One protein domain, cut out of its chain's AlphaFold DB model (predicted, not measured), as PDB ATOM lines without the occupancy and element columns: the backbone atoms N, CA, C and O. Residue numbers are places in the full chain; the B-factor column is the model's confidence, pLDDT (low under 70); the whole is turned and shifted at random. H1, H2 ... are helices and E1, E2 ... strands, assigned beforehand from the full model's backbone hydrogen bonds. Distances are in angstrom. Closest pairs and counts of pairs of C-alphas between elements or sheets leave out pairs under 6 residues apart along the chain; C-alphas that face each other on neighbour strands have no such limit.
ATOM      1  N   TYR A  88      36.020  87.519  66.350       85.69
ATOM      2  CA  TYR A  88      36.054  88.554  67.381       85.69
ATOM      3  C   TYR A  88      35.720  89.908  66.738       85.69
ATOM      4  O   TYR A  88      36.607  90.721  66.519       85.69
ATOM      5  N   TYR A  89      34.461  90.160  66.365       74.25
ATOM      6  CA  TYR A  89      34.094  91.394  65.642       74.25
ATOM      7  C   TYR A  89      33.764  92.595  66.550       74.25
ATOM      8  O   TYR A  89      34.156  93.715  66.234       74.25
ATOM      9  N   TRP A  90      33.059  92.398  67.671       71.31
ATOM     10  CA  TRP A  90      32.446  93.506  68.431       71.31
ATOM     11  C   TRP A  90      33.361  94.212  69.449       71.31
ATOM     12  O   TRP A  90      33.089  95.349  69.815       71.31
ATOM     13  N   TRP A  91      34.447  93.580  69.905       76.69
ATOM     14  CA  TRP A  91      35.364  94.123  70.934       76.69
ATOM     15  C   TRP A  91      36.809  94.257  70.439       76.69
ATOM     16  O   TRP A  91      37.727  94.498  71.217       76.69
ATOM     17  N   CYS A  92      37.027  94.045  69.142       82.50
ATOM     18  CA  CYS A  92      38.349  93.863  68.564       82.50
ATOM     19  C   CYS A  92      38.597  94.927  67.497       82.50
ATOM     20  O   CYS A  92      38.362  94.709  66.308       82.50
ATOM     21  N   SER A  93      39.061  96.101  67.921       83.56
ATOM     22  CA  SER A  93      39.540  97.120  66.990       83.56
ATOM     23  C   SER A  93      41.050  96.995  66.874       83.56
ATOM     24  O   SER A  93      41.778  97.453  67.751       83.56
ATOM     25  N   ILE A  94      41.516  96.341  65.812       90.25
ATOM     26  CA  ILE A  94      42.947  96.234  65.524       90.25
ATOM     27  C   ILE A  94      43.387  97.327  64.557       90.25
ATOM     28  O   ILE A  94      42.730  97.577  63.541       90.25
ATOM     29  N   ASP A  95      44.539  97.922  64.848       90.94
ATOM     30  CA  ASP A  95      45.189  98.857  63.943       90.94
ATOM     31  C   ASP A  95      45.626  98.163  62.650       90.94
ATOM     32  O   ASP A  95      45.913  96.956  62.596       90.94
ATOM     33  N   ARG A  96      45.696  98.954  61.580       91.69
ATOM     34  CA  ARG A  96      46.239  98.491  60.308       91.69
ATOM     35  C   ARG A  96      47.754  98.315  60.424       91.69
ATOM     36  O   ARG A  96      48.443  99.104  61.067       91.69
ATOM     37  N   PHE A  97      48.267  97.284  59.760       93.12
ATOM     38  CA  PHE A  97      49.703  97.066  59.607       93.12
ATOM     39  C   PHE A  97      50.383  98.271  58.930       93.12
ATOM     40  O   PHE A  97      49.757  99.016  58.174       93.12
ATOM     41  N   LYS A  98      51.685  98.437  59.188       92.25
ATOM     42  CA  LYS A  98      52.503  99.528  58.639       92.25
ATOM     43  C   LYS A  98      53.227  99.112  57.360       92.25
ATOM     44  O   LYS A  98      53.266  99.885  56.412       92.25
ATOM     45  N   ASP A  99      53.728  97.877  57.329       93.00
ATOM     46  CA  ASP A  99      54.519  97.353  56.214       93.00
ATOM     47  C   ASP A  99      53.873  96.110  55.593       93.00
ATOM     48  O   ASP A  99      53.255  95.290  56.280       93.00
ATOM     49  N   ILE A 100      54.087  95.940  54.288       93.00
ATOM     50  CA  ILE A 100      53.722  94.737  53.535       93.00
ATOM     51  C   ILE A 100      55.012  94.082  53.056       93.00
ATOM     52  O   ILE A 100      55.877  94.754  52.492       93.00
ATOM     53  N   ARG A 101      55.140  92.770  53.258       88.38
ATOM     54  CA  ARG A 101      56.273  91.998  52.739       88.38
ATOM     55  C   ARG A 101      55.800  90.888  51.815       88.38
ATOM     56  O   ARG A 101      54.980  90.056  52.195       88.38
ATOM     57  N   ASN A 102      56.380  90.866  50.616       81.50
ATOM     58  CA  ASN A 102      56.118  89.858  49.594       81.50
ATOM     59  C   ASN A 102      57.365  88.991  49.413       81.50
ATOM     60  O   ASN A 102      58.484  89.495  49.500       81.50
ATOM     61  N   ASN A 103      57.164  87.704  49.122       73.62
ATOM     62  CA  ASN A 103      58.219  86.759  48.727       73.62
ATOM     63  C   ASN A 103      59.415  86.672  49.701       73.62
ATOM     64  O   ASN A 103      60.527  86.337  49.301       73.62
ATOM     65  N   SER A 104      59.193  86.977  50.979       83.44
ATOM     66  CA  SER A 104      60.179  86.873  52.053       83.44
ATOM     67  C   SER A 104      59.484  86.472  53.350       83.44
ATOM     68  O   SER A 104      58.279  86.679  53.499       83.44
ATOM     69  N   TRP A 105      60.250  85.902  54.280       88.94
ATOM     70  CA  TRP A 105      59.739  85.528  55.593       88.94
ATOM     71  C   TRP A 105      59.205  86.751  56.348       88.94
ATOM     72  O   TRP A 105      59.878  87.783  56.443       88.94
ATOM     73  N   VAL A 106      58.001  86.615  56.902       93.25
ATOM     74  CA  VAL A 106      57.378  87.609  57.784       93.25
ATOM     75  C   VAL A 106      57.305  87.037  59.185       93.25
ATOM     76  O   VAL A 106      56.759  85.962  59.381       93.25
ATOM     77  N   GLU A 107      57.839  87.754  60.165       93.38
ATOM     78  CA  GLU A 107      57.777  87.345  61.565       93.38
ATOM     79  C   GLU A 107      56.620  88.048  62.279       93.38
ATOM     80  O   GLU A 107      56.541  89.281  62.296       93.38
ATOM     81  N   ASN A 108      55.723  87.268  62.880       93.81
ATOM     82  CA  ASN A 108      54.669  87.759  63.761       93.81
ATOM     83  C   ASN A 108      54.611  86.899  65.034       93.81
ATOM     84  O   ASN A 108      54.400  85.695  64.944       93.81
ATOM     85  N   ASP A 109      54.794  87.507  66.210       91.12
ATOM     86  CA  ASP A 109      54.717  86.842  67.526       91.12
ATOM     87  C   ASP A 109      55.476  85.492  67.633       91.12
ATOM     88  O   ASP A 109      55.030  84.570  68.314       91.12
ATOM     89  N   GLY A 110      56.634  85.360  66.973       89.12
ATOM     90  CA  GLY A 110      57.443  84.130  66.979       89.12
ATOM     91  C   GLY A 110      57.040  83.073  65.940       89.12
ATOM     92  O   GLY A 110      57.630  81.992  65.906       89.12
ATOM     93  N   LEU A 111      56.072  83.378  65.068       92.88
ATOM     94  CA  LEU A 111      55.756  82.598  63.874       92.88
ATOM     95  C   LEU A 111      56.360  83.260  62.632       92.88
ATOM     96  O   LEU A 111      56.157  84.447  62.377       92.88
ATOM     97  N   TYR A 112      57.059  82.467  61.824       94.12
ATOM     98  CA  TYR A 112      57.639  82.885  60.551       94.12
ATOM     99  C   TYR A 112      56.726  82.447  59.409       94.12
ATOM    100  O   TYR A 112      56.654  81.267  59.077       94.12
ATOM    101  N   LEU A 113      56.010  83.387  58.806       94.25
ATOM    102  CA  LEU A 113      55.123  83.164  57.671       94.25
ATOM    103  C   LEU A 113      55.947  83.141  56.380       94.25
ATOM    104  O   LEU A 113      56.761  84.038  56.146       94.25
ATOM    105  N   TYR A 114      55.701  82.145  55.533       92.00
ATOM    106  CA  TYR A 114      56.324  82.004  54.217       92.00
ATOM    107  C   TYR A 114      55.417  82.515  53.093       92.00
ATOM    108  O   TYR A 114      55.832  83.309  52.248       92.00
ATOM    109  N   SER A 115      54.164  82.061  53.097       92.62
ATOM    110  CA  SER A 115      53.178  82.337  52.054       92.62
ATOM    111  C   SER A 115      51.756  82.163  52.583       92.62
ATOM    112  O   SER A 115      51.516  81.359  53.485       92.62
ATOM    113  N   ALA A 116      50.805  82.876  51.979       95.06
ATOM    114  CA  ALA A 116      49.384  82.775  52.290       95.06
ATOM    115  C   ALA A 116      48.555  82.658  51.005       95.06
ATOM    116  O   ALA A 116      48.785  83.399  50.045       95.06
ATOM    117  N   PHE A 117      47.578  81.755  51.008       94.00
ATOM    118  CA  PHE A 117      46.724  81.440  49.863       94.00
ATOM    119  C   PHE A 117      45.258  81.418  50.278       94.00
ATOM    120  O   PHE A 117      44.933  80.940  51.362       94.00
ATOM    121  N   LEU A 118      44.371  81.920  49.421       93.88
ATOM    122  CA  LEU A 118      42.932  81.748  49.592       93.88
ATOM    123  C   LEU A 118      42.507  80.423  48.954       93.88
ATOM    124  O   LEU A 118      42.555  80.285  47.735       93.88
ATOM    125  N   ASP A 119      42.078  79.474  49.779       91.12
ATOM    126  CA  ASP A 119      41.546  78.183  49.356       91.12
ATOM    127  C   ASP A 119      40.013  78.216  49.373       91.12
ATOM    128  O   ASP A 119      39.388  78.357  50.427       91.12
ATOM    129  N   THR A 120      39.415  78.119  48.187       89.62
ATOM    130  CA  THR A 120      37.958  78.128  47.969       89.62
ATOM    131  C   THR A 120      37.395  76.727  47.711       89.62
ATOM    132  O   THR A 120      36.229  76.579  47.346       89.62
ATOM    133  N   ARG A 121      38.222  75.681  47.857       86.31
ATOM    134  CA  ARG A 121      37.792  74.288  47.688       86.31
ATOM    135  C   ARG A 121      36.961  73.833  48.888       86.31
ATOM    136  O   ARG A 121      37.151  74.292  50.017       86.31
ATOM    137  N   GLU A 122      36.079  72.867  48.642       88.62
ATOM    138  CA  GLU A 122      35.361  72.170  49.708       88.62
ATOM    139  C   GLU A 122      36.362  71.525  50.672       88.62
ATOM    140  O   GLU A 122      37.317  70.860  50.261       88.62
ATOM    141  N   ASN A 123      36.171  71.756  51.967       89.62
ATOM    142  CA  ASN A 123      37.086  71.297  52.998       89.62
ATOM    143  C   ASN A 123      36.302  70.813  54.224       89.62
ATOM    144  O   ASN A 123      35.249  71.350  54.554       89.62
ATOM    145  N   SER A 124      36.820  69.791  54.907       92.12
ATOM    146  CA  SER A 124      36.147  69.188  56.067       92.12
ATOM    147  C   SER A 124      36.264  70.020  57.347       92.12
ATOM    148  O   SER A 124      35.547  69.768  58.309       92.12
ATOM    149  N   LEU A 125      37.198  70.976  57.383       93.38
ATOM    150  CA  LEU A 125      37.522  71.761  58.570       93.38
ATOM    151  C   LEU A 125      36.527  72.913  58.773       93.38
ATOM    152  O   LEU A 125      36.034  73.107  59.878       93.38
ATOM    153  N   TYR A 126      36.219  73.640  57.701       94.38
ATOM    154  CA  TYR A 126      35.263  74.740  57.637       94.38
ATOM    155  C   TYR A 126      34.381  74.585  56.382       94.38
ATOM    156  O   TYR A 126      34.585  75.296  55.396       94.38
ATOM    157  N   PRO A 127      33.384  73.681  56.398       92.06
ATOM    158  CA  PRO A 127      32.583  73.345  55.213       92.06
ATOM    159  C   PRO A 127      31.845  74.537  54.592       92.06
ATOM    160  O   PRO A 127      31.569  74.564  53.396       92.06
ATOM    161  N   TRP A 128      31.537  75.546  55.406       91.25
ATOM    162  CA  TRP A 128      30.720  76.692  55.016       91.25
ATOM    163  C   TRP A 128      31.533  77.947  54.690       91.25
ATOM    164  O   TRP A 128      30.939  78.970  54.342       91.25
ATOM    165  N   ASN A 129      32.864  77.914  54.791       92.88
ATOM    166  CA  ASN A 129      33.723  79.086  54.628       92.88
ATOM    167  C   ASN A 129      34.914  78.791  53.714       92.88
ATOM    168  O   ASN A 129      35.504  77.715  53.768       92.88
ATOM    169  N   ASP A 130      35.313  79.799  52.939       93.56
ATOM    170  CA  ASP A 130      36.629  79.791  52.300       93.56
ATOM    171  C   ASP A 130      37.703  79.902  53.385       93.56
ATOM    172  O   ASP A 130      37.475  80.512  54.437       93.56
ATOM    173  N   VAL A 131      38.879  79.337  53.138       95.12
ATOM    174  CA  VAL A 131      39.933  79.233  54.149       95.12
ATOM    175  C   VAL A 131      41.205  79.872  53.627       95.12
ATOM    176  O   VAL A 131      41.683  79.551  52.545       95.12
ATOM    177  N   ILE A 132      41.800  80.768  54.408       96.19
ATOM    178  CA  ILE A 132      43.159  81.234  54.143       96.19
ATOM    179  C   ILE A 132      44.121  80.191  54.705       96.19
ATOM    180  O   ILE A 132      44.146  79.952  55.912       96.19
ATOM    181  N   GLN A 133      44.909  79.585  53.824       95.31
ATOM    182  CA  GLN A 133      45.962  78.639  54.160       95.31
ATOM    183  C   GLN A 133      47.295  79.376  54.234       95.31
ATOM    184  O   GLN A 133      47.758  79.943  53.242       95.31
ATOM    185  N   ILE A 134      47.906  79.385  55.415       95.69
ATOM    186  CA  ILE A 134      49.168  80.077  55.673       95.69
ATOM    187  C   ILE A 134      50.231  79.043  56.010       95.69
ATOM    188  O   ILE A 134      50.098  78.291  56.977       95.69
ATOM    189  N   LEU A 135      51.304  79.026  55.226       94.38
ATOM    190  CA  LEU A 135      52.478  78.215  55.515       94.38
ATOM    191  C   LEU A 135      53.370  78.980  56.476       94.38
ATOM    192  O   LEU A 135      53.851  80.074  56.164       94.38
ATOM    193  N   THR A 136      53.582  78.404  57.653       94.19
ATOM    194  CA  THR A 136      54.362  79.025  58.715       94.19
ATOM    195  C   THR A 136      55.383  78.063  59.286       94.19
ATOM    196  O   THR A 136      55.306  76.845  59.130       94.19
ATOM    197  N   VAL A 137      56.376  78.626  59.953       92.62
ATOM    198  CA  VAL A 137      57.356  77.891  60.732       92.62
ATOM    199  C   VAL A 137      57.382  78.492  62.126       92.62
ATOM    200  O   VAL A 137      57.514  79.706  62.274       92.62
ATOM    201  N   SER A 138      57.255  77.654  63.148       92.69
ATOM    202  CA  SER A 138      57.441  78.047  64.545       92.69
ATOM    203  C   SER A 138      58.684  77.382  65.109       92.69
ATOM    204  O   SER A 138      59.095  76.312  64.656       92.69
ATOM    205  N   PHE A 139      59.298  78.013  66.102       90.38
ATOM    206  CA  PHE A 139      60.259  77.321  66.947       90.38
ATOM    207  C   PHE A 139      59.490  76.565  68.030       90.38
ATOM    208  O   PHE A 139      58.753  77.196  68.787       90.38
ATOM    209  N   ARG A 140      59.671  75.241  68.101       89.06
ATOM    210  CA  ARG A 140      58.863  74.327  68.926       89.06
ATOM    211  C   ARG A 140      57.388  74.233  68.506       89.06
ATOM    212  O   ARG A 140      56.883  75.000  67.679       89.06
ATOM    213  N   THR A 141      56.722  73.240  69.078       86.81
ATOM    214  CA  THR A 141      55.308  72.909  68.919       86.81
ATOM    215  C   THR A 141      54.464  74.041  69.488       86.81
ATOM    216  O   THR A 141      54.668  74.496  70.619       86.81
ATOM    217  N   LEU A 142      53.478  74.498  68.720       88.56
ATOM    218  CA  LEU A 142      52.576  75.563  69.150       88.56
ATOM    219  C   LEU A 142      51.557  75.015  70.159       88.56
ATOM    220  O   LEU A 142      50.647  74.275  69.798       88.56
ATOM    221  N   ARG A 143      51.714  75.391  71.435       85.19
ATOM    222  CA  ARG A 143      50.795  75.015  72.533       85.19
ATOM    223  C   ARG A 143      49.665  76.024  72.775       85.19
ATOM    224  O   ARG A 143      48.731  75.737  73.513       85.19
ATOM    225  N   HIS A 144      49.763  77.217  72.196       88.62
ATOM    226  CA  HIS A 144      48.791  78.296  72.364       88.62
ATOM    227  C   HIS A 144      47.924  78.464  71.114       88.62
ATOM    228  O   HIS A 144      48.322  78.095  70.009       88.62
ATOM    229  N   LYS A 145      46.737  79.050  71.299       92.06
ATOM    230  CA  LYS A 145      45.845  79.408  70.193       92.06
ATOM    231  C   LYS A 145      46.480  80.484  69.319       92.06
ATOM    232  O   LYS A 145      47.136  81.397  69.818       92.06
ATOM    233  N   VAL A 146      46.237  80.379  68.021       95.25
ATOM    234  CA  VAL A 146      46.728  81.321  67.019       95.25
ATOM    235  C   VAL A 146      45.541  82.081  66.444       95.25
ATOM    236  O   VAL A 146      44.522  81.484  66.102       95.25
ATOM    237  N   TYR A 147      45.671  83.399  66.336       95.81
ATOM    238  CA  TYR A 147      44.628  84.271  65.810       95.81
ATOM    239  C   TYR A 147      45.081  84.878  64.488       95.81
ATOM    240  O   TYR A 147      46.217  85.335  64.357       95.81
ATOM    241  N   CYS A 148      44.189  84.882  63.504       96.50
ATOM    242  CA  CYS A 148      44.445  85.457  62.195       96.50
ATOM    243  C   CYS A 148      43.760  86.817  62.093       96.50
ATOM    244  O   CYS A 148      42.532  86.918  62.119       96.50
ATOM    245  N   ASN A 149      44.568  87.856  61.933       95.69
ATOM    246  CA  ASN A 149      44.120  89.204  61.638       95.69
ATOM    247  C   ASN A 149      44.007  89.347  60.119       95.69
ATOM    248  O   ASN A 149      45.012  89.451  59.412       95.69
ATOM    249  N   ILE A 150      42.782  89.327  59.610       95.62
ATOM    250  CA  ILE A 150      42.476  89.440  58.186       95.62
ATOM    251  C   ILE A 150      42.116  90.890  57.886       95.62
ATOM    252  O   ILE A 150      41.256  91.481  58.539       95.62
ATOM    253  N   TYR A 151      42.745  91.460  56.866       94.69
ATOM    254  CA  TYR A 151      42.528  92.836  56.444       94.69
ATOM    255  C   TYR A 151      42.078  92.886  54.989       94.69
ATOM    256  O   TYR A 151      42.638  92.226  54.117       94.69
ATOM    257  N   ASN A 152      41.103  93.747  54.727       93.00
ATOM    258  CA  ASN A 152      40.762  94.244  53.398       93.00
ATOM    259  C   ASN A 152      41.191  95.720  53.306       93.00
ATOM    260  O   ASN A 152      41.730  96.300  54.248       93.00
ATOM    261  N   GLU A 153      40.914  96.376  52.188       89.12
ATOM    262  CA  GLU A 153      41.162  97.797  51.976       89.12
ATOM    263  C   GLU A 153      40.478  98.687  53.022       89.12
ATOM    264  O   GLU A 153      41.046  99.714  53.383       89.12
ATOM    265  N   LYS A 154      39.316  98.287  53.559       87.31
ATOM    266  CA  LYS A 154      38.503  99.132  54.458       87.31
ATOM    267  C   LYS A 154      38.269  98.577  55.864       87.31
ATOM    268  O   LYS A 154      37.900  99.337  56.748       87.31
ATOM    269  N   ARG A 155      38.383  97.262  56.067       90.12
ATOM    270  CA  ARG A 155      37.932  96.580  57.294       90.12
ATOM    271  C   ARG A 155      38.942  95.532  57.737       90.12
ATOM    272  O   ARG A 155      39.665  94.993  56.900       90.12
ATOM    273  N   SER A 156      38.924  95.221  59.027       92.62
ATOM    274  CA  SER A 156      39.670  94.124  59.638       92.62
ATOM    275  C   SER A 156      38.726  93.115  60.305       92.62
ATOM    276  O   SER A 156      37.585  93.428  60.664       92.62
ATOM    277  N   ALA A 157      39.195  91.880  60.420       93.06
ATOM    278  CA  ALA A 157      38.565  90.807  61.173       93.06
ATOM    279  C   ALA A 157      39.629  90.027  61.927       93.06
ATOM    280  O   ALA A 157      40.737  89.852  61.426       93.06
ATOM    281  N   VAL A 158      39.264  89.525  63.100       95.19
ATOM    282  CA  VAL A 158      40.102  88.612  63.872       95.19
ATOM    283  C   VAL A 158      39.349  87.308  64.019       95.19
ATOM    284  O   VAL A 158      38.232  87.293  64.539       95.19
ATOM    285  N   VAL A 159      39.956  86.231  63.539       95.00
ATOM    286  CA  VAL A 159      39.394  84.880  63.607       95.00
ATOM    287  C   VAL A 159      40.356  83.944  64.320       95.00
ATOM    288  O   VAL A 159      41.572  84.129  64.256       95.00
ATOM    289  N   GLU A 160      39.823  82.938  65.005       95.38
ATOM    290  CA  GLU A 160      40.645  81.848  65.533       95.38
ATOM    291  C   GLU A 160      41.130  80.961  64.373       95.38
ATOM    292  O   GLU A 160      40.335  80.515  63.544       95.38
ATOM    293  N   GLY A 161      42.443  80.748  64.291       95.19
ATOM    294  CA  GLY A 161      43.073  79.910  63.276       95.19
ATOM    295  C   GLY A 161      43.314  78.495  63.789       95.19
ATOM    296  O   GLY A 161      43.790  78.296  64.908       95.19
ATOM    297  N   TYR A 162      43.040  77.502  62.949       95.25
ATOM    298  CA  TYR A 162      43.388  76.115  63.234       95.25
ATOM    299  C   TYR A 162      44.828  75.837  62.800       95.25
ATOM    300  O   TYR A 162      45.179  76.005  61.631       95.25
ATOM    301  N   VAL A 163      45.671  75.404  63.735       94.06
ATOM    302  CA  VAL A 163      47.079  75.091  63.471       94.06
ATOM    303  C   VAL A 163      47.242  73.590  63.289       94.06
ATOM    304  O   VAL A 163      46.930  72.805  64.182       94.06
ATOM    305  N   ARG A 164      47.796  73.190  62.147       91.75
ATOM    306  CA  ARG A 164      48.175  71.807  61.864       91.75
ATOM    307  C   ARG A 164      49.663  71.730  61.577       91.75
ATOM    308  O   ARG A 164      50.128  72.282  60.586       91.75
ATOM    309  N   GLU A 165      50.415  70.996  62.385       90.50
ATOM    310  CA  GLU A 165      51.817  70.742  62.053       90.50
ATOM    311  C   GLU A 165      51.893  69.802  60.848       90.50
ATOM    312  O   GLU A 165      51.253  68.744  60.811       90.50
ATOM    313  N   ILE A 166      52.689  70.200  59.860       89.81
ATOM    314  CA  ILE A 166      52.953  69.412  58.655       89.81
ATOM    315  C   ILE A 166      53.980  68.318  58.985       89.81
ATOM    316  O   ILE A 166      53.933  67.220  58.429       89.81
ATOM    317  N   TRP A 167      54.893  68.601  59.923       86.12
ATOM    318  CA  TRP A 167      55.864  67.632  60.423       86.12
ATOM    319  C   TRP A 167      55.176  66.541  61.253       86.12
ATOM    320  O   TRP A 167      54.554  66.826  62.276       86.12
ATOM    321  N   GLN A 168      55.308  65.281  60.836       82.06
ATOM    322  CA  GLN A 168      54.792  64.153  61.612       82.06
ATOM    323  C   GLN A 168      55.748  63.815  62.757       82.06
ATOM    324  O   GLN A 168      56.944  63.617  62.533       82.06
ATOM    325  N   ARG A 169      55.214  63.665  63.977       79.00
ATOM    326  CA  ARG A 169      56.003  63.283  65.164       79.00
ATOM    327  C   ARG A 169      56.775  61.971  64.962       79.00
ATOM    328  O   ARG A 169      57.909  61.866  65.411       79.00
ATOM    329  N   GLY A 170      56.222  61.019  64.206       76.81
ATOM    330  CA  GLY A 170      56.895  59.758  63.866       76.81
ATOM    331  C   GLY A 170      58.162  59.894  63.007       76.81
ATOM    332  O   GLY A 170      58.959  58.962  62.960       76.81
ATOM    333  N   TRP A 171      58.390  61.026  62.327       80.06
ATOM    334  CA  TRP A 171      59.613  61.238  61.533       80.06
ATOM    335  C   TRP A 171      60.805  61.670  62.383       80.06
ATOM    336  O   TRP A 171      61.948  61.313  62.089       80.06
ATOM    337  N   ASP A 172      60.533  62.475  63.405       80.38
ATOM    338  CA  ASP A 172      61.471  62.904  64.433       80.38
ATOM    339  C   ASP A 172      60.646  63.557  65.552       80.38
ATOM    340  O   ASP A 172      60.084  64.635  65.315       80.38
ATOM    341  N   PRO A 173      60.562  62.940  66.744       77.00
ATOM    342  CA  PRO A 173      59.716  63.425  67.831       77.00
ATOM    343  C   PRO A 173      60.300  64.667  68.515       77.00
ATOM    344  O   PRO A 173      59.656  65.270  69.366       77.00
ATOM    345  N   ARG A 174      61.525  65.075  68.150       79.19
ATOM    346  CA  ARG A 174      62.187  66.210  68.784       79.19
ATOM    347  C   ARG A 174      61.539  67.552  68.418       79.19
ATOM    348  O   ARG A 174      61.306  67.830  67.238       79.19
ATOM    349  N   ASP A 175      61.383  68.402  69.427       77.94
ATOM    350  CA  ASP A 175      60.652  69.670  69.425       77.94
ATOM    351  C   ASP A 175      61.558  70.908  69.466       77.94
ATOM    352  O   ASP A 175      61.130  72.002  69.129       77.94
ATOM    353  N   HIS A 176      62.844  70.770  69.805       83.69
ATOM    354  CA  HIS A 176      63.781  71.903  69.852       83.69
ATOM    355  C   HIS A 176      64.281  72.322  68.458       83.69
ATOM    356  O   HIS A 176      65.479  72.399  68.187       83.69
ATOM    357  N   PHE A 177      63.349  72.528  67.535       85.75
ATOM    358  CA  PHE A 177      63.612  72.777  66.131       85.75
ATOM    359  C   PHE A 177      62.544  73.677  65.521       85.75
ATOM    360  O   PHE A 177      61.471  73.890  66.082       85.75
ATOM    361  N   TYR A 178      62.846  74.178  64.327       88.25
ATOM    362  CA  TYR A 178      61.851  74.808  63.480       88.25
ATOM    363  C   TYR A 178      60.889  73.750  62.924       88.25
ATOM    364  O   TYR A 178      61.304  72.800  62.251       88.25
ATOM    365  N   ILE A 179      59.606  73.903  63.247       89.62
ATOM    366  CA  ILE A 179      58.519  73.006  62.863       89.62
ATOM    367  C   ILE A 179      57.617  73.739  61.879       89.62
ATOM    368  O   ILE A 179      57.179  74.862  62.121       89.62
ATOM    369  N   SER A 180      57.371  73.098  60.741       91.88
ATOM    370  CA  SER A 180      56.484  73.607  59.703       91.88
ATOM    371  C   SER A 180      55.028  73.368  60.077       91.88
ATOM    372  O   SER A 180      54.637  72.233  60.363       91.88
ATOM    373  N   ASN A 181      54.224  74.420  59.990       93.31
ATOM    374  CA  ASN A 181      52.806  74.409  60.291       93.31
ATOM    375  C   ASN A 181      52.001  74.963  59.117       93.31
ATOM    376  O   ASN A 181      52.439  75.846  58.379       93.31
ATOM    377  N   LEU A 182      50.792  74.442  58.986       94.12
ATOM    378  CA  LEU A 182      49.736  74.979  58.158       94.12
ATOM    379  C   LEU A 182      48.714  75.624  59.093       94.12
ATOM    380  O   LEU A 182      48.112  74.940  59.922       94.12
ATOM    381  N   VAL A 183      48.546  76.937  58.982       95.81
ATOM    382  CA  VAL A 183      47.520  77.675  59.721       95.81
ATOM    383  C   VAL A 183      46.346  77.915  58.782       95.81
ATOM    384  O   VAL A 183      46.492  78.576  57.755       95.81
ATOM    385  N   SER A 184      45.191  77.360  59.135       96.12
ATOM    386  CA  SER A 184      43.942  77.476  58.390       96.12
ATOM    387  C   SER A 184      43.026  78.488  59.079       96.12
ATOM    388  O   SER A 184      42.528  78.229  60.175       96.12
ATOM    389  N   CYS A 185      42.799  79.638  58.447       96.62
ATOM    390  CA  CYS A 185      41.958  80.708  58.985       96.62
ATOM    391  C   CYS A 185      40.641  80.799  58.196       96.62
ATOM    392  O   CYS A 185      40.693  81.045  56.986       96.62
ATOM    393  N   PRO A 186      39.464  80.654  58.827       96.25
ATOM    394  CA  PRO A 186      38.191  80.781  58.124       96.25
ATOM    395  C   PRO A 186      37.947  82.238  57.710       96.25
ATOM    396  O   PRO A 186      38.048  83.158  58.523       96.25
ATOM    397  N   VAL A 187      37.602  82.465  56.444       95.12
ATOM    398  CA  VAL A 187      37.302  83.800  55.916       95.12
ATOM    399  C   VAL A 187      35.861  84.168  56.265       95.12
ATOM    400  O   VAL A 187      34.931  83.461  55.856       95.12
ATOM    401  N   PRO A 188      35.620  85.284  56.978       93.00
ATOM    402  CA  PRO A 188      34.258  85.727  57.240       93.00
ATOM    403  C   PRO A 188      33.546  86.103  55.934       93.00
ATOM    404  O   PRO A 188      34.146  86.701  55.039       93.00
ATOM    405  N   LYS A 189      32.239  85.827  55.833       89.94
ATOM    406  CA  LYS A 189      31.438  86.038  54.604       89.94
ATOM    407  C   LYS A 189      31.566  87.447  54.014       89.94
ATOM    408  O   LYS A 189      31.649  87.619  52.802       89.94
ATOM    409  N   ARG A 190      31.702  88.455  54.879       90.12
ATOM    410  CA  ARG A 190      31.919  89.867  54.512       90.12
ATOM    411  C   ARG A 190      33.222  90.148  53.746       90.12
ATOM    412  O   ARG A 190      33.344  91.219  53.160       90.12
ATOM    413  N   PHE A 191      34.180  89.220  53.753       91.44
ATOM    414  CA  PHE A 191      35.453  89.333  53.039       91.44
ATOM    415  C   PHE A 191      35.501  88.525  51.737       91.44
ATOM    416  O   PHE A 191      36.414  88.766  50.950       91.44
ATOM    417  N   GLN A 192      34.527  87.650  51.457       85.88
ATOM    418  CA  GLN A 192      34.550  86.758  50.284       85.88
ATOM    419  C   GLN A 192      34.635  87.508  48.946       85.88
ATOM    420  O   GLN A 192      35.325  87.072  48.028       85.88
ATOM    421  N   SER A 193      33.985  88.669  48.833       86.81
ATOM    422  CA  SER A 193      34.000  89.478  47.608       86.81
ATOM    423  C   SER A 193      35.274  90.313  47.428       86.81
ATOM    424  O   SER A 193      35.544  90.773  46.317       86.81
ATOM    425  N   SER A 194      36.113  90.453  48.458       91.19
ATOM    426  CA  SER A 194      37.286  91.345  48.458       91.19
ATOM    427  C   SER A 194      38.336  90.925  47.430       91.19
ATOM    428  O   SER A 194      38.778  89.780  47.436       91.19
ATOM    429  N   SER A 195      38.773  91.845  46.568       88.62
ATOM    430  CA  SER A 195      39.790  91.570  45.540       88.62
ATOM    431  C   SER A 195      41.206  91.439  46.108       88.62
ATOM    432  O   SER A 195      42.029  90.730  45.536       88.62
ATOM    433  N   LYS A 196      41.491  92.117  47.224       93.75
ATOM    434  CA  LYS A 196      42.785  92.105  47.909       93.75
ATOM    435  C   LYS A 196      42.577  91.834  49.387       93.75
ATOM    436  O   LYS A 196      41.804  92.525  50.050       93.75
ATOM    437  N   LEU A 197      43.291  90.839  49.895       95.38
ATOM    438  CA  LEU A 197      43.304  90.488  51.305       95.38
ATOM    439  C   LEU A 197      44.746  90.437  51.802       95.38
ATOM    440  O   LEU A 197      45.661  90.050  51.074       95.38
ATOM    441  N   TYR A 198      44.926  90.813  53.059       95.94
ATOM    442  CA  TYR A 198      46.189  90.711  53.773       95.94
ATOM    443  C   TYR A 198      45.950  89.972  55.077       95.94
ATOM    444  O   TYR A 198      44.865  90.059  55.652       95.94
ATOM    445  N   VAL A 199      46.970  89.273  55.553       96.44
ATOM    446  CA  VAL A 199      46.897  88.547  56.812       96.44
ATOM    447  C   VAL A 199      48.121  88.815  57.667       96.44
ATOM    448  O   VAL A 199      49.245  88.913  57.169       96.44
ATOM    449  N   SER A 200      47.892  88.944  58.965       96.25
ATOM    450  CA  SER A 200      48.923  88.811  59.986       96.25
ATOM    451  C   SER A 200      48.449  87.837  61.056       96.25
ATOM    452  O   SER A 200      47.254  87.561  61.177       96.25
ATOM    453  N   ILE A 201      49.392  87.271  61.798       95.62
ATOM    454  CA  ILE A 201      49.105  86.269  62.825       95.62
ATOM    455  C   ILE A 201      49.463  86.827  64.201       95.62
ATOM    456  O   ILE A 201      50.429  87.568  64.336       95.62
ATOM    457  N   SER A 202      48.712  86.476  65.237       94.75
ATOM    458  CA  SER A 202      49.061  86.810  66.616       94.75
ATOM    459  C   SER A 202      48.866  85.631  67.563       94.75
ATOM    460  O   SER A 202      48.056  84.732  67.327       94.75
ATOM    461  N   ASN A 203      49.603  85.657  68.673       93.12
ATOM    462  CA  ASN A 203      49.461  84.687  69.765       93.12
ATOM    463  C   ASN A 203      48.323  85.033  70.743       93.12
ATOM    464  O   ASN A 203      47.995  84.264  71.642       93.12
ATOM    465  N   SER A 204      47.745  86.222  70.589       91.44
ATOM    466  CA  SER A 204      46.697  86.782  71.436       91.44
ATOM    467  C   SER A 204      45.614  87.399  70.565       91.44
ATOM    468  O   SER A 204      45.890  87.967  69.503       91.44
ATOM    469  N   SER A 205      44.365  87.279  71.011       91.19
ATOM    470  CA  SER A 205      43.228  87.898  70.339       91.19
ATOM    471  C   SER A 205      43.399  89.417  70.314       91.19
ATOM    472  O   SER A 205      43.828  90.004  71.305       91.19
ATOM    473  N   CYS A 206      43.014  90.060  69.212       90.38
ATOM    474  CA  CYS A 206      42.991  91.524  69.086       90.38
ATOM    475  C   CYS A 206      44.349  92.223  69.169       90.38
ATOM    476  O   CYS A 206      44.414  93.427  69.408       90.38
ATOM    477  N   ARG A 207      45.441  91.496  68.929       92.69
ATOM    478  CA  ARG A 207      46.776  92.081  68.868       92.69
ATOM    479  C   ARG A 207      47.154  92.414  67.430       92.69
ATOM    480  O   ARG A 207      47.330  91.518  66.608       92.69
ATOM    481  N   ALA A 208      47.316  93.701  67.139       92.38
ATOM    482  CA  ALA A 208      47.781  94.166  65.838       92.38
ATOM    483  C   ALA A 208      49.269  93.844  65.620       92.38
ATOM    484  O   ALA A 208      50.084  93.924  66.541       92.38
ATOM    485  N   GLN A 209      49.623  93.527  64.375       94.69
ATOM    486  CA  GLN A 209      51.002  93.279  63.954       94.69
ATOM    487  C   GLN A 209      51.502  94.401  63.051       94.69
ATOM    488  O   GLN A 209      50.748  94.999  62.283       94.69
ATOM    489  N   ARG A 210      52.810  94.666  63.106       93.38
ATOM    490  CA  ARG A 210      53.432  95.732  62.308       93.38
ATOM    491  C   ARG A 210      53.501  95.388  60.820       93.38
ATOM    492  O   ARG A 210      53.397  96.289  59.990       93.38
ATOM    493  N   VAL A 211      53.691  94.108  60.503       94.62
ATOM    494  CA  VAL A 211      53.897  93.600  59.142       94.62
ATOM    495  C   VAL A 211      52.800  92.601  58.802       94.62
ATOM    496  O   VAL A 211      52.512  91.715  59.609       94.62
ATOM    497  N   ALA A 212      52.227  92.728  57.606       95.44
ATOM    498  CA  ALA A 212      51.276  91.771  57.055       95.44
ATOM    499  C   ALA A 212      51.777  91.173  55.733       95.44
ATOM    500  O   ALA A 212      52.593  91.762  55.017       95.44
ATOM    501  N   MET A 213      51.253  89.995  55.411       95.00
ATOM    502  CA  MET A 213      51.515  89.278  54.170       95.00
ATOM    503  C   MET A 213      50.300  89.394  53.241       95.00
ATOM    504  O   MET A 213      49.169  89.222  53.705       95.00
ATOM    505  N   PRO A 214      50.475  89.685  51.939       95.38
ATOM    506  CA  PRO A 214      49.362  89.623  51.002       95.38
ATOM    507  C   PRO A 214      48.935  88.175  50.770       95.38
ATOM    508  O   PRO A 214      49.763  87.267  50.678       95.38
ATOM    509  N   ILE A 215      47.635  87.974  50.617       95.00
ATOM    510  CA  ILE A 215      47.075  86.662  50.319       95.00
ATOM    511  C   ILE A 215      47.027  86.490  48.805       95.00
ATOM    512  O   ILE A 215      46.503  87.344  48.086       95.00
ATOM    513  N   ARG A 216      47.566  85.372  48.315       92.56
ATOM    514  CA  ARG A 216      47.433  84.979  46.914       92.56
ATOM    515  C   ARG A 216      46.018  84.469  46.685       92.56
ATOM    516  O   ARG A 216      45.588  83.503  47.310       92.56
ATOM    517  N   ILE A 217      45.297  85.161  45.815       90.19
ATOM    518  CA  ILE A 217      43.909  84.869  45.482       90.19
ATOM    519  C   ILE A 217      43.892  84.371  44.042       90.19
ATOM    520  O   ILE A 217      44.080  85.164  43.120       90.19
ATOM    521  N   ASP A 218      43.659  83.074  43.861       82.94
ATOM    522  CA  ASP A 218      43.364  82.501  42.553       82.94
ATOM    523  C   ASP A 218      41.853  82.278  42.441       82.94
ATOM    524  O   ASP A 218      41.268  81.428  43.110       82.94
ATOM    525  N   ARG A 219      41.195  83.118  41.639       71.88
ATOM    526  CA  ARG A 219      39.757  83.004  41.345       71.88
ATOM    527  C   ARG A 219      39.496  82.325  40.009       71.88
ATOM    528  O   ARG A 219      38.341  82.275  39.579       71.88
ATOM    529  N   THR A 220      40.532  81.840  39.327       66.88
ATOM    530  CA  THR A 220      40.334  81.168  38.051       66.88
ATOM    531  C   THR A 220      39.624  79.835  38.300       66.88
ATOM    532  O   THR A 220      40.167  78.886  38.848       66.88
ATOM    533  N   LYS A 221      38.344  79.769  37.917       56.19
ATOM    534  CA  LYS A 221      37.506  78.558  37.989       56.19
ATOM    535  C   LYS A 221      37.855  77.525  36.913       56.19
ATOM    536  O   LYS A 221      37.062  76.617  36.664       56.19
ATOM    537  N   HIS A 222      38.988  77.666  36.225       59.78
ATOM    538  CA  HIS A 222      39.383  76.661  35.253       59.78
ATOM    539  C   HIS A 222      39.568  75.344  36.001       59.78
ATOM    540  O   HIS A 222      40.269  75.276  37.011       59.78
ATOM    541  N   ARG A 223      38.876  74.304  35.531       56.47
ATOM    542  CA  ARG A 223      39.078  72.938  36.001       56.47
ATOM    543  C   ARG A 223      40.580  72.683  35.846       56.47
ATOM    544  O   ARG A 223      41.078  72.754  34.727       56.47
ATOM    545  N   LYS A 224      41.323  72.522  36.949       58.91
ATOM    546  CA  LYS A 224      42.760  72.215  36.882       58.91
ATOM    547  C   LYS A 224      42.880  70.827  36.231       58.91
ATOM    548  O   LYS A 224      42.758  69.816  36.908       58.91
ATOM    549  N   GLU A 225      43.019  70.789  34.907       57.47
ATOM    550  CA  GLU A 225      43.197  69.562  34.108       57.47
ATOM    551  C   GLU A 225      44.640  69.037  34.178       57.47
ATOM    552  O   GLU A 225      44.920  67.913  33.774       57.47
ATOM    553  N   ALA A 226      45.564  69.839  34.714       63.72
ATOM    554  CA  ALA A 226      46.977  69.508  34.804       63.72
ATOM    555  C   ALA A 226      47.353  68.901  36.165       63.72
ATOM    556  O   ALA A 226      46.931  69.368  37.225       63.72
ATOM    557  N   VAL A 227      48.221  67.890  36.122       68.31
ATOM    558  CA  VAL A 227      48.901  67.333  37.296       68.31
ATOM    559  C   VAL A 227      50.027  68.286  37.705       68.31
ATOM    560  O   VAL A 227      50.940  68.543  36.922       68.31
ATOM    561  N   ALA A 228      49.988  68.800  38.936       67.81
ATOM    562  CA  ALA A 228      51.108  69.544  39.506       67.81
ATOM    563  C   ALA A 228      52.192  68.563  39.979       67.81
ATOM    564  O   ALA A 228      51.941  67.720  40.841       67.81
ATOM    565  N   VAL A 229      53.404  68.681  39.432       69.62
ATOM    566  CA  VAL A 229      54.568  67.900  39.868       69.62
ATOM    567  C   VAL A 229      55.560  68.835  40.552       69.62
ATOM    568  O   VAL A 229      56.272  69.597  39.903       69.62
ATOM    569  N   CYS A 230      55.627  68.767  41.881       71.12
ATOM    570  CA  CYS A 230      56.609  69.510  42.664       71.12
ATOM    571  C   CYS A 230      57.908  68.705  42.742       71.12
ATOM    572  O   CYS A 230      58.088  67.858  43.617       71.12
ATOM    573  N   VAL A 231      58.812  68.947  41.793       67.06
ATOM    574  CA  VAL A 231      60.123  68.295  41.769       67.06
ATOM    575  C   VAL A 231      61.088  69.056  42.672       67.06
ATOM    576  O   VAL A 231      61.154  70.286  42.663       67.06
ATOM    577  N   LYS A 232      61.880  68.314  43.442       63.28
ATOM    578  CA  LYS A 232      63.030  68.860  44.156       63.28
ATOM    579  C   LYS A 232      64.072  69.335  43.145       63.28
ATOM    580  O   LYS A 232      64.773  68.509  42.565       63.28
ATOM    581  N   GLY A 233      64.180  70.643  42.938       54.97
ATOM    582  CA  GLY A 233      65.248  71.213  42.120       54.97
ATOM    583  C   GLY A 233      66.612  70.796  42.667       54.97
ATOM    584  O   GLY A 233      66.923  71.047  43.830       54.97
ATOM    585  N   MET A 234      67.409  70.123  41.835       44.91
ATOM    586  CA  MET A 234      68.800  69.774  42.146       44.91
ATOM    587  C   MET A 234      69.724  71.003  42.080       44.91
ATOM    588  O   MET A 234      70.852  70.933  42.554       44.91
ATOM    589  N   ASP A 235      69.219  72.126  41.559       43.59
ATOM    590  CA  ASP A 235      69.914  73.404  41.460       43.59
ATOM    591  C   ASP A 235      68.897  74.551  41.627       43.59
ATOM    592  O   ASP A 235      67.848  74.564  40.979       43.59
ATOM    593  N   PHE A 236      69.136  75.475  42.561       50.16
ATOM    594  CA  PHE A 236      68.174  76.519  42.934       50.16
ATOM    595  C   PHE A 236      68.590  77.877  42.350       50.16
ATOM    596  O   PHE A 236      69.463  78.544  42.896       50.16
ATOM    597  N   GLN A 237      67.887  78.351  41.314       43.31
ATOM    598  CA  GLN A 237      67.912  79.770  40.906       43.31
ATOM    599  C   GLN A 237      67.176  80.690  41.906       43.31
ATOM    600  O   GLN A 237      67.320  81.908  41.848       43.31
ATOM    601  N   ILE A 238      66.418  80.130  42.860       53.50
ATOM    602  CA  ILE A 238      65.792  80.875  43.963       53.50
ATOM    603  C   ILE A 238      66.581  80.576  45.242       53.50
ATOM    604  O   ILE A 238      66.522  79.442  45.722       53.50
ATOM    605  N   PRO A 239      67.305  81.543  45.836       60.72
ATOM    606  CA  PRO A 239      68.051  81.289  47.059       60.72
ATOM    607  C   PRO A 239      67.083  80.894  48.182       60.72
ATOM    608  O   PRO A 239      66.314  81.720  48.671       60.72
ATOM    609  N   LEU A 240      67.126  79.624  48.596       67.88
ATOM    610  CA  LEU A 240      66.380  79.113  49.747       67.88
ATOM    611  C   LEU A 240      66.809  79.868  51.004       67.88
ATOM    612  O   LEU A 240      67.864  79.586  51.576       67.88
ATOM    613  N   THR A 241      66.011  80.836  51.439       81.56
ATOM    614  CA  THR A 241      66.230  81.478  52.731       81.56
ATOM    615  C   THR A 241      65.610  80.621  53.827       81.56
ATOM    616  O   THR A 241      64.447  80.223  53.739       81.56
ATOM    617  N   LEU A 242      66.397  80.295  54.844       86.50
ATOM    618  CA  LEU A 242      65.932  79.590  56.028       86.50
ATOM    619  C   LEU A 242      65.214  80.572  56.973       86.50
ATOM    620  O   LEU A 242      65.621  81.737  57.050       86.50
ATOM    621  N   PRO A 243      64.166  80.122  57.686       87.81
ATOM    622  CA  PRO A 243      63.395  80.949  58.604       87.81
ATOM    623  C   PRO A 243      64.168  81.276  59.887       87.81
ATOM    624  O   PRO A 243      65.098  80.566  60.291       87.81
ATOM    625  N   GLY A 244      63.719  82.339  60.556       86.00
ATOM    626  CA  GLY A 244      64.212  82.755  61.866       86.00
ATOM    627  C   GLY A 244      65.709  83.035  61.899       86.00
ATOM    628  O   GLY A 244      66.239  83.754  61.056       86.00
ATOM    629  N   HIS A 245      66.386  82.467  62.894       85.19
ATOM    630  CA  HIS A 245      67.814  82.680  63.144       85.19
ATOM    631  C   HIS A 245      68.713  81.659  62.435       85.19
ATOM    632  O   HIS A 245      69.894  81.526  62.755       85.19
ATOM    633  N   SER A 246      68.162  80.918  61.477       85.69
ATOM    634  CA  SER A 246      68.923  79.944  60.703       85.69
ATOM    635  C   SER A 246      69.937  80.634  59.774       85.69
ATOM    636  O   SER A 246      69.667  81.722  59.251       85.69
ATOM    637  N   PRO A 247      71.109  80.020  59.521       88.12
ATOM    638  CA  PRO A 247      72.153  80.644  58.719       88.12
ATOM    639  C   PRO A 247      71.724  80.768  57.255       88.12
ATOM    640  O   PRO A 247      71.337  79.791  56.619       88.12
ATOM    641  N   ASN A 248      71.839  81.978  56.706       87.12
ATOM    642  CA  ASN A 248      71.463  82.285  55.323       87.12
ATOM    643  C   ASN A 248      72.651  82.620  54.408       87.12
ATOM    644  O   ASN A 248      72.473  82.741  53.196       87.12
ATOM    645  N   LEU A 249      73.870  82.712  54.955       87.94
ATOM    646  CA  LEU A 249      75.089  82.826  54.154       87.94
ATOM    647  C   LEU A 249      75.289  81.522  53.356       87.94
ATOM    648  O   LEU A 249      75.291  80.463  53.983       87.94
ATOM    649  N   PRO A 250      75.469  81.550  52.018       85.00
ATOM    650  CA  PRO A 250      75.388  80.349  51.181       85.00
ATOM    651  C   PRO A 250      76.245  79.166  51.650       85.00
ATOM    652  O   PRO A 250      75.725  78.058  51.742       85.00
ATOM    653  N   LEU A 251      77.515  79.397  51.999       86.00
ATOM    654  CA  LEU A 251      78.427  78.341  52.463       86.00
ATOM    655  C   LEU A 251      77.984  77.746  53.808       86.00
ATOM    656  O   LEU A 251      77.794  76.536  53.914       86.00
ATOM    657  N   VAL A 252      77.738  78.600  54.806       88.81
ATOM    658  CA  VAL A 252      77.328  78.181  56.160       88.81
ATOM    659  C   VAL A 252      75.964  77.492  56.130       88.81
ATOM    660  O   VAL A 252      75.751  76.495  56.813       88.81
ATOM    661  N   ARG A 253      75.038  77.987  55.303       87.56
ATOM    662  CA  ARG A 253      73.723  77.379  55.085       87.56
ATOM    663  C   ARG A 253      73.855  75.976  54.501       87.56
ATOM    664  O   ARG A 253      73.238  75.044  55.010       87.56
ATOM    665  N   SER A 254      74.647  75.823  53.440       83.69
ATOM    666  CA  SER A 254      74.869  74.527  52.795       83.69
ATOM    667  C   SER A 254      75.495  73.527  53.759       83.69
ATOM    668  O   SER A 254      75.027  72.394  53.851       83.69
ATOM    669  N   GLU A 255      76.485  73.955  54.541       86.44
ATOM    670  CA  GLU A 255      77.113  73.129  55.569       86.44
ATOM    671  C   GLU A 255      76.137  72.745  56.694       86.44
ATOM    672  O   GLU A 255      76.049  71.572  57.062       86.44
ATOM    673  N   TYR A 256      75.342  73.700  57.192       86.12
ATOM    674  CA  TYR A 256      74.304  73.467  58.201       86.12
ATOM    675  C   TYR A 256      73.292  72.404  57.745       86.12
ATOM    676  O   TYR A 256      73.000  71.451  58.472       86.12
ATOM    677  N   ILE A 257      72.794  72.531  56.512       85.38
ATOM    678  CA  ILE A 257      71.836  71.596  55.913       85.38
ATOM    679  C   ILE A 257      72.485  70.227  55.654       85.38
ATOM    680  O   ILE A 257      71.851  69.195  55.879       85.38
ATOM    681  N   ALA A 258      73.736  70.196  55.185       82.81
ATOM    682  CA  ALA A 258      74.457  68.957  54.894       82.81
ATOM    683  C   ALA A 258      74.724  68.135  56.162       82.81
ATOM    684  O   ALA A 258      74.531  66.919  56.158       82.81
ATOM    685  N   ARG A 259      75.098  68.796  57.264       86.44
ATOM    686  CA  ARG A 259      75.365  68.147  58.557       86.44
ATOM    687  C   ARG A 259      74.090  67.697  59.276       86.44
ATOM    688  O   ARG A 259      74.154  66.808  60.121       86.44
ATOM    689  N   ASN A 260      72.928  68.272  58.952       83.94
ATOM    690  CA  ASN A 260      71.669  67.973  59.635       83.94
ATOM    691  C   ASN A 260      70.560  67.533  58.666       83.94
ATOM    692  O   ASN A 260      69.695  68.309  58.253       83.94
ATOM    693  N   ARG A 261      70.541  66.230  58.355       82.94
ATOM    694  CA  ARG A 261      69.569  65.623  57.429       82.94
ATOM    695  C   ARG A 261      68.110  65.838  57.846       82.94
ATOM    696  O   ARG A 261      67.256  65.994  56.975       82.94
ATOM    697  N   GLN A 262      67.809  65.838  59.146       82.38
ATOM    698  CA  GLN A 262      66.436  66.053  59.616       82.38
ATOM    699  C   GLN A 262      66.014  67.510  59.438       82.38
ATOM    700  O   GLN A 262      64.921  67.768  58.943       82.38
ATOM    701  N   GLN A 263      66.904  68.462  59.732       80.19
ATOM    702  CA  GLN A 263      66.648  69.872  59.439       80.19
ATOM    703  C   GLN A 263      66.488  70.127  57.947       80.19
ATOM    704  O   GLN A 263      65.565  70.836  57.560       80.19
ATOM    705  N   LYS A 264      67.311  69.501  57.103       83.50
ATOM    706  CA  LYS A 264      67.133  69.550  55.650       83.50
ATOM    707  C   LYS A 264      65.710  69.152  55.245       83.50
ATOM    708  O   LYS A 264      65.031  69.911  54.566       83.50
ATOM    709  N   ARG A 265      65.234  67.992  55.713       84.94
ATOM    710  CA  ARG A 265      63.879  67.493  55.419       84.94
ATOM    711  C   ARG A 265      62.783  68.433  55.923       84.94
ATOM    712  O   ARG A 265      61.842  68.685  55.184       84.94
ATOM    713  N   ARG A 266      62.915  68.971  57.142       84.81
ATOM    714  CA  ARG A 266      61.964  69.941  57.721       84.81
ATOM    715  C   ARG A 266      61.845  71.194  56.853       84.81
ATOM    716  O   ARG A 266      60.741  71.581  56.486       84.81
ATOM    717  N   HIS A 267      62.975  71.776  56.461       81.62
ATOM    718  CA  HIS A 267      63.000  72.985  55.633       81.62
ATOM    719  C   HIS A 267      62.480  72.762  54.210       81.62
ATOM    720  O   HIS A 267      61.981  73.699  53.598       81.62
ATOM    721  N   GLU A 268      62.565  71.538  53.688       82.06
ATOM    722  CA  GLU A 268      62.029  71.194  52.370       82.06
ATOM    723  C   GLU A 268      60.492  71.103  52.345       82.06
ATOM    724  O   GLU A 268      59.896  71.274  51.285       82.06
ATOM    725  N   LEU A 269      59.818  70.899  53.485       85.94
ATOM    726  CA  LEU A 269      58.356  70.757  53.509       85.94
ATOM    727  C   LEU A 269      57.622  72.024  53.076       85.94
ATOM    728  O   LEU A 269      56.658  71.934  52.320       85.94
ATOM    729  N   ILE A 270      58.064  73.192  53.540       87.19
ATOM    730  CA  ILE A 270      57.435  74.474  53.202       87.19
ATOM    731  C   ILE A 270      57.428  74.726  51.684       87.19
ATOM    732  O   ILE A 270      56.338  74.908  51.147       87.19
ATOM    733  N   PRO A 271      58.565  74.688  50.957       84.06
ATOM    734  CA  PRO A 271      58.561  74.949  49.520       84.06
ATOM    735  C   PRO A 271      57.773  73.907  48.712       84.06
ATOM    736  O   PRO A 271      57.139  74.279  47.726       84.06
ATOM    737  N   TYR A 272      57.738  72.629  49.118       83.75
ATOM    738  CA  TYR A 272      56.871  71.648  48.446       83.75
ATOM    739  C   TYR A 272      55.385  71.959  48.635       83.75
ATOM    740  O   TYR A 272      54.617  71.860  47.681       83.75
ATOM    741  N   ASN A 273      54.976  72.357  49.843       86.38
ATOM    742  CA  ASN A 273      53.588  72.739  50.094       86.38
ATOM    743  C   ASN A 273      53.237  74.059  49.389       86.38
ATOM    744  O   ASN A 273      52.156  74.160  48.824       86.38
ATOM    745  N   ASP A 274      54.141  75.046  49.345       86.69
ATOM    746  CA  ASP A 274      53.919  76.292  48.590       86.69
ATOM    747  C   ASP A 274      53.702  76.002  47.101       86.69
ATOM    748  O   ASP A 274      52.818  76.594  46.495       86.69
ATOM    749  N   CYS A 275      54.440  75.045  46.530       82.62
ATOM    750  CA  CYS A 275      54.224  74.576  45.162       82.62
ATOM    751  C   CYS A 275      52.833  73.948  44.958       82.62
ATOM    752  O   CYS A 275      52.195  74.230  43.950       82.62
ATOM    753  N   LEU A 276      52.331  73.161  45.917       79.31
ATOM    754  CA  LEU A 276      50.993  72.552  45.846       79.31
ATOM    755  C   LEU A 276      49.855  73.590  45.865       79.31
ATOM    756  O   LEU A 276      48.796  73.348  45.287       79.31
ATOM    757  N   TYR A 277      50.050  74.713  46.562       78.25
ATOM    758  CA  TYR A 277      49.044  75.773  46.684       78.25
ATOM    759  C   TYR A 277      49.080  76.812  45.551       78.25
ATOM    760  O   TYR A 277      48.178  77.649  45.485       78.25
ATOM    761  N   ARG A 278      50.087  76.773  44.673       75.44
ATOM    762  CA  ARG A 278      50.110  77.564  43.433       75.44
ATOM    763  C   ARG A 278      49.182  76.950  42.374       75.44
ATOM    764  O   ARG A 278      48.591  77.731  41.608       75.44
TER     765      ARG A 278
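What this domain is: This is residues 88 to 278 of the 278 residues of an uncharacterized protein of Oesophagostomum dentatum (UniProt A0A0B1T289). One eight-stranded sheet folds back on itself like part of a barrel, the leaf E1 E2 E3 E6 facing the leaf E4 E7 E8 with E5 as the hinge; H2 packs along E6, E3 and E2, and H1 makes a corner with it at one far end. A long link from E8 to H1 swings wide, and its residues 222 to 227 and 233 to 238 stick out. The printed part has 191 residues, with E1 to E8 and then H1 and H2; the antiparallel sheet runs E1 E2 E3 E6 E5 E4 E7 E8, and the class is mixed, with under half of the residues in named elements. It is compact, with a radius of gyration of the C-alphas of 17.0 A and spans of 50 by 40 by 32 A.

Where its parts are: Find C-alpha 106 at (57.378, 87.609, 57.784), where E1, residues 106 to 108, begins. E2 is residues 111 to 119, 20.8 A, and bends by 71 degrees at residue 114; E3 is 131 to 139, 24.1 A. Next come E4, 146 to 151, and E5, 156 to 165, 26.5 A, which bends by 51 degrees at residue 160. E6 is 178 to 186, 25.0 A; E7 is 198 to 202 and E8 is 211 to 214. H1 is 250 to 259, 14.3 A, and H2 runs 25.3 A from residue 261 to C-alpha 277 at (49.044, 75.773, 46.684).

How they stand to each other: Start in the sheet, a meander in E1 E2 E3 and in E4 E5 E6, each strand the antiparallel neighbour of the one before. E3 E4 E5 E6 and E4 E5 E6 E7 are Greek keys, a meander of three strands with the first strand also the antiparallel neighbour of the fourth. Look for N 106 and O 113 at 3.0 A between E1 and E2, N 133 and O 117 at 2.8 A between E2 and E3, and N 183 and O 134 at 2.9 A between E3 and E6. E5 is staggered: N 164 and O 182 to E6 and N 157 and O 150 to E4 are each 2.8 A apart. Between E4 and E7, N 149 and O 200 are within hydrogen-bond range at 2.8 A, and between E7 and E8, N 199 and O 213 are within it at 2.9 A. H2 is on the sheet at a height of 9.2 A, along the strands, at 13 degrees to E3 on the local plane; the closest C-alphas of H2 and E3 are Ile 270 and Leu 135, 6.6 A apart. H1 is not on the sheet; it and H2 only just touch, only at the corner, with 3 pairs of C-alphas within 8 A, the closest those of Ile 257 and Lys 264 at 5.1 A. Each O i to N i+4 pair of H1 is within hydrogen-bond range, and 11 of 13 in H2.

The domain as a whole: The C-alphas of Trp 90 and Leu 251 are the two farthest apart, 51.0 A. The printed part has no cut, and Arg 278 is the chain's last residue. The links E2 to E3, E5 to E6, E6 to E7 and E8 to H1 are long. Mean pLDDT of the printed part is 85.8; residues 220 to 229 and 231 to 240 are under 70.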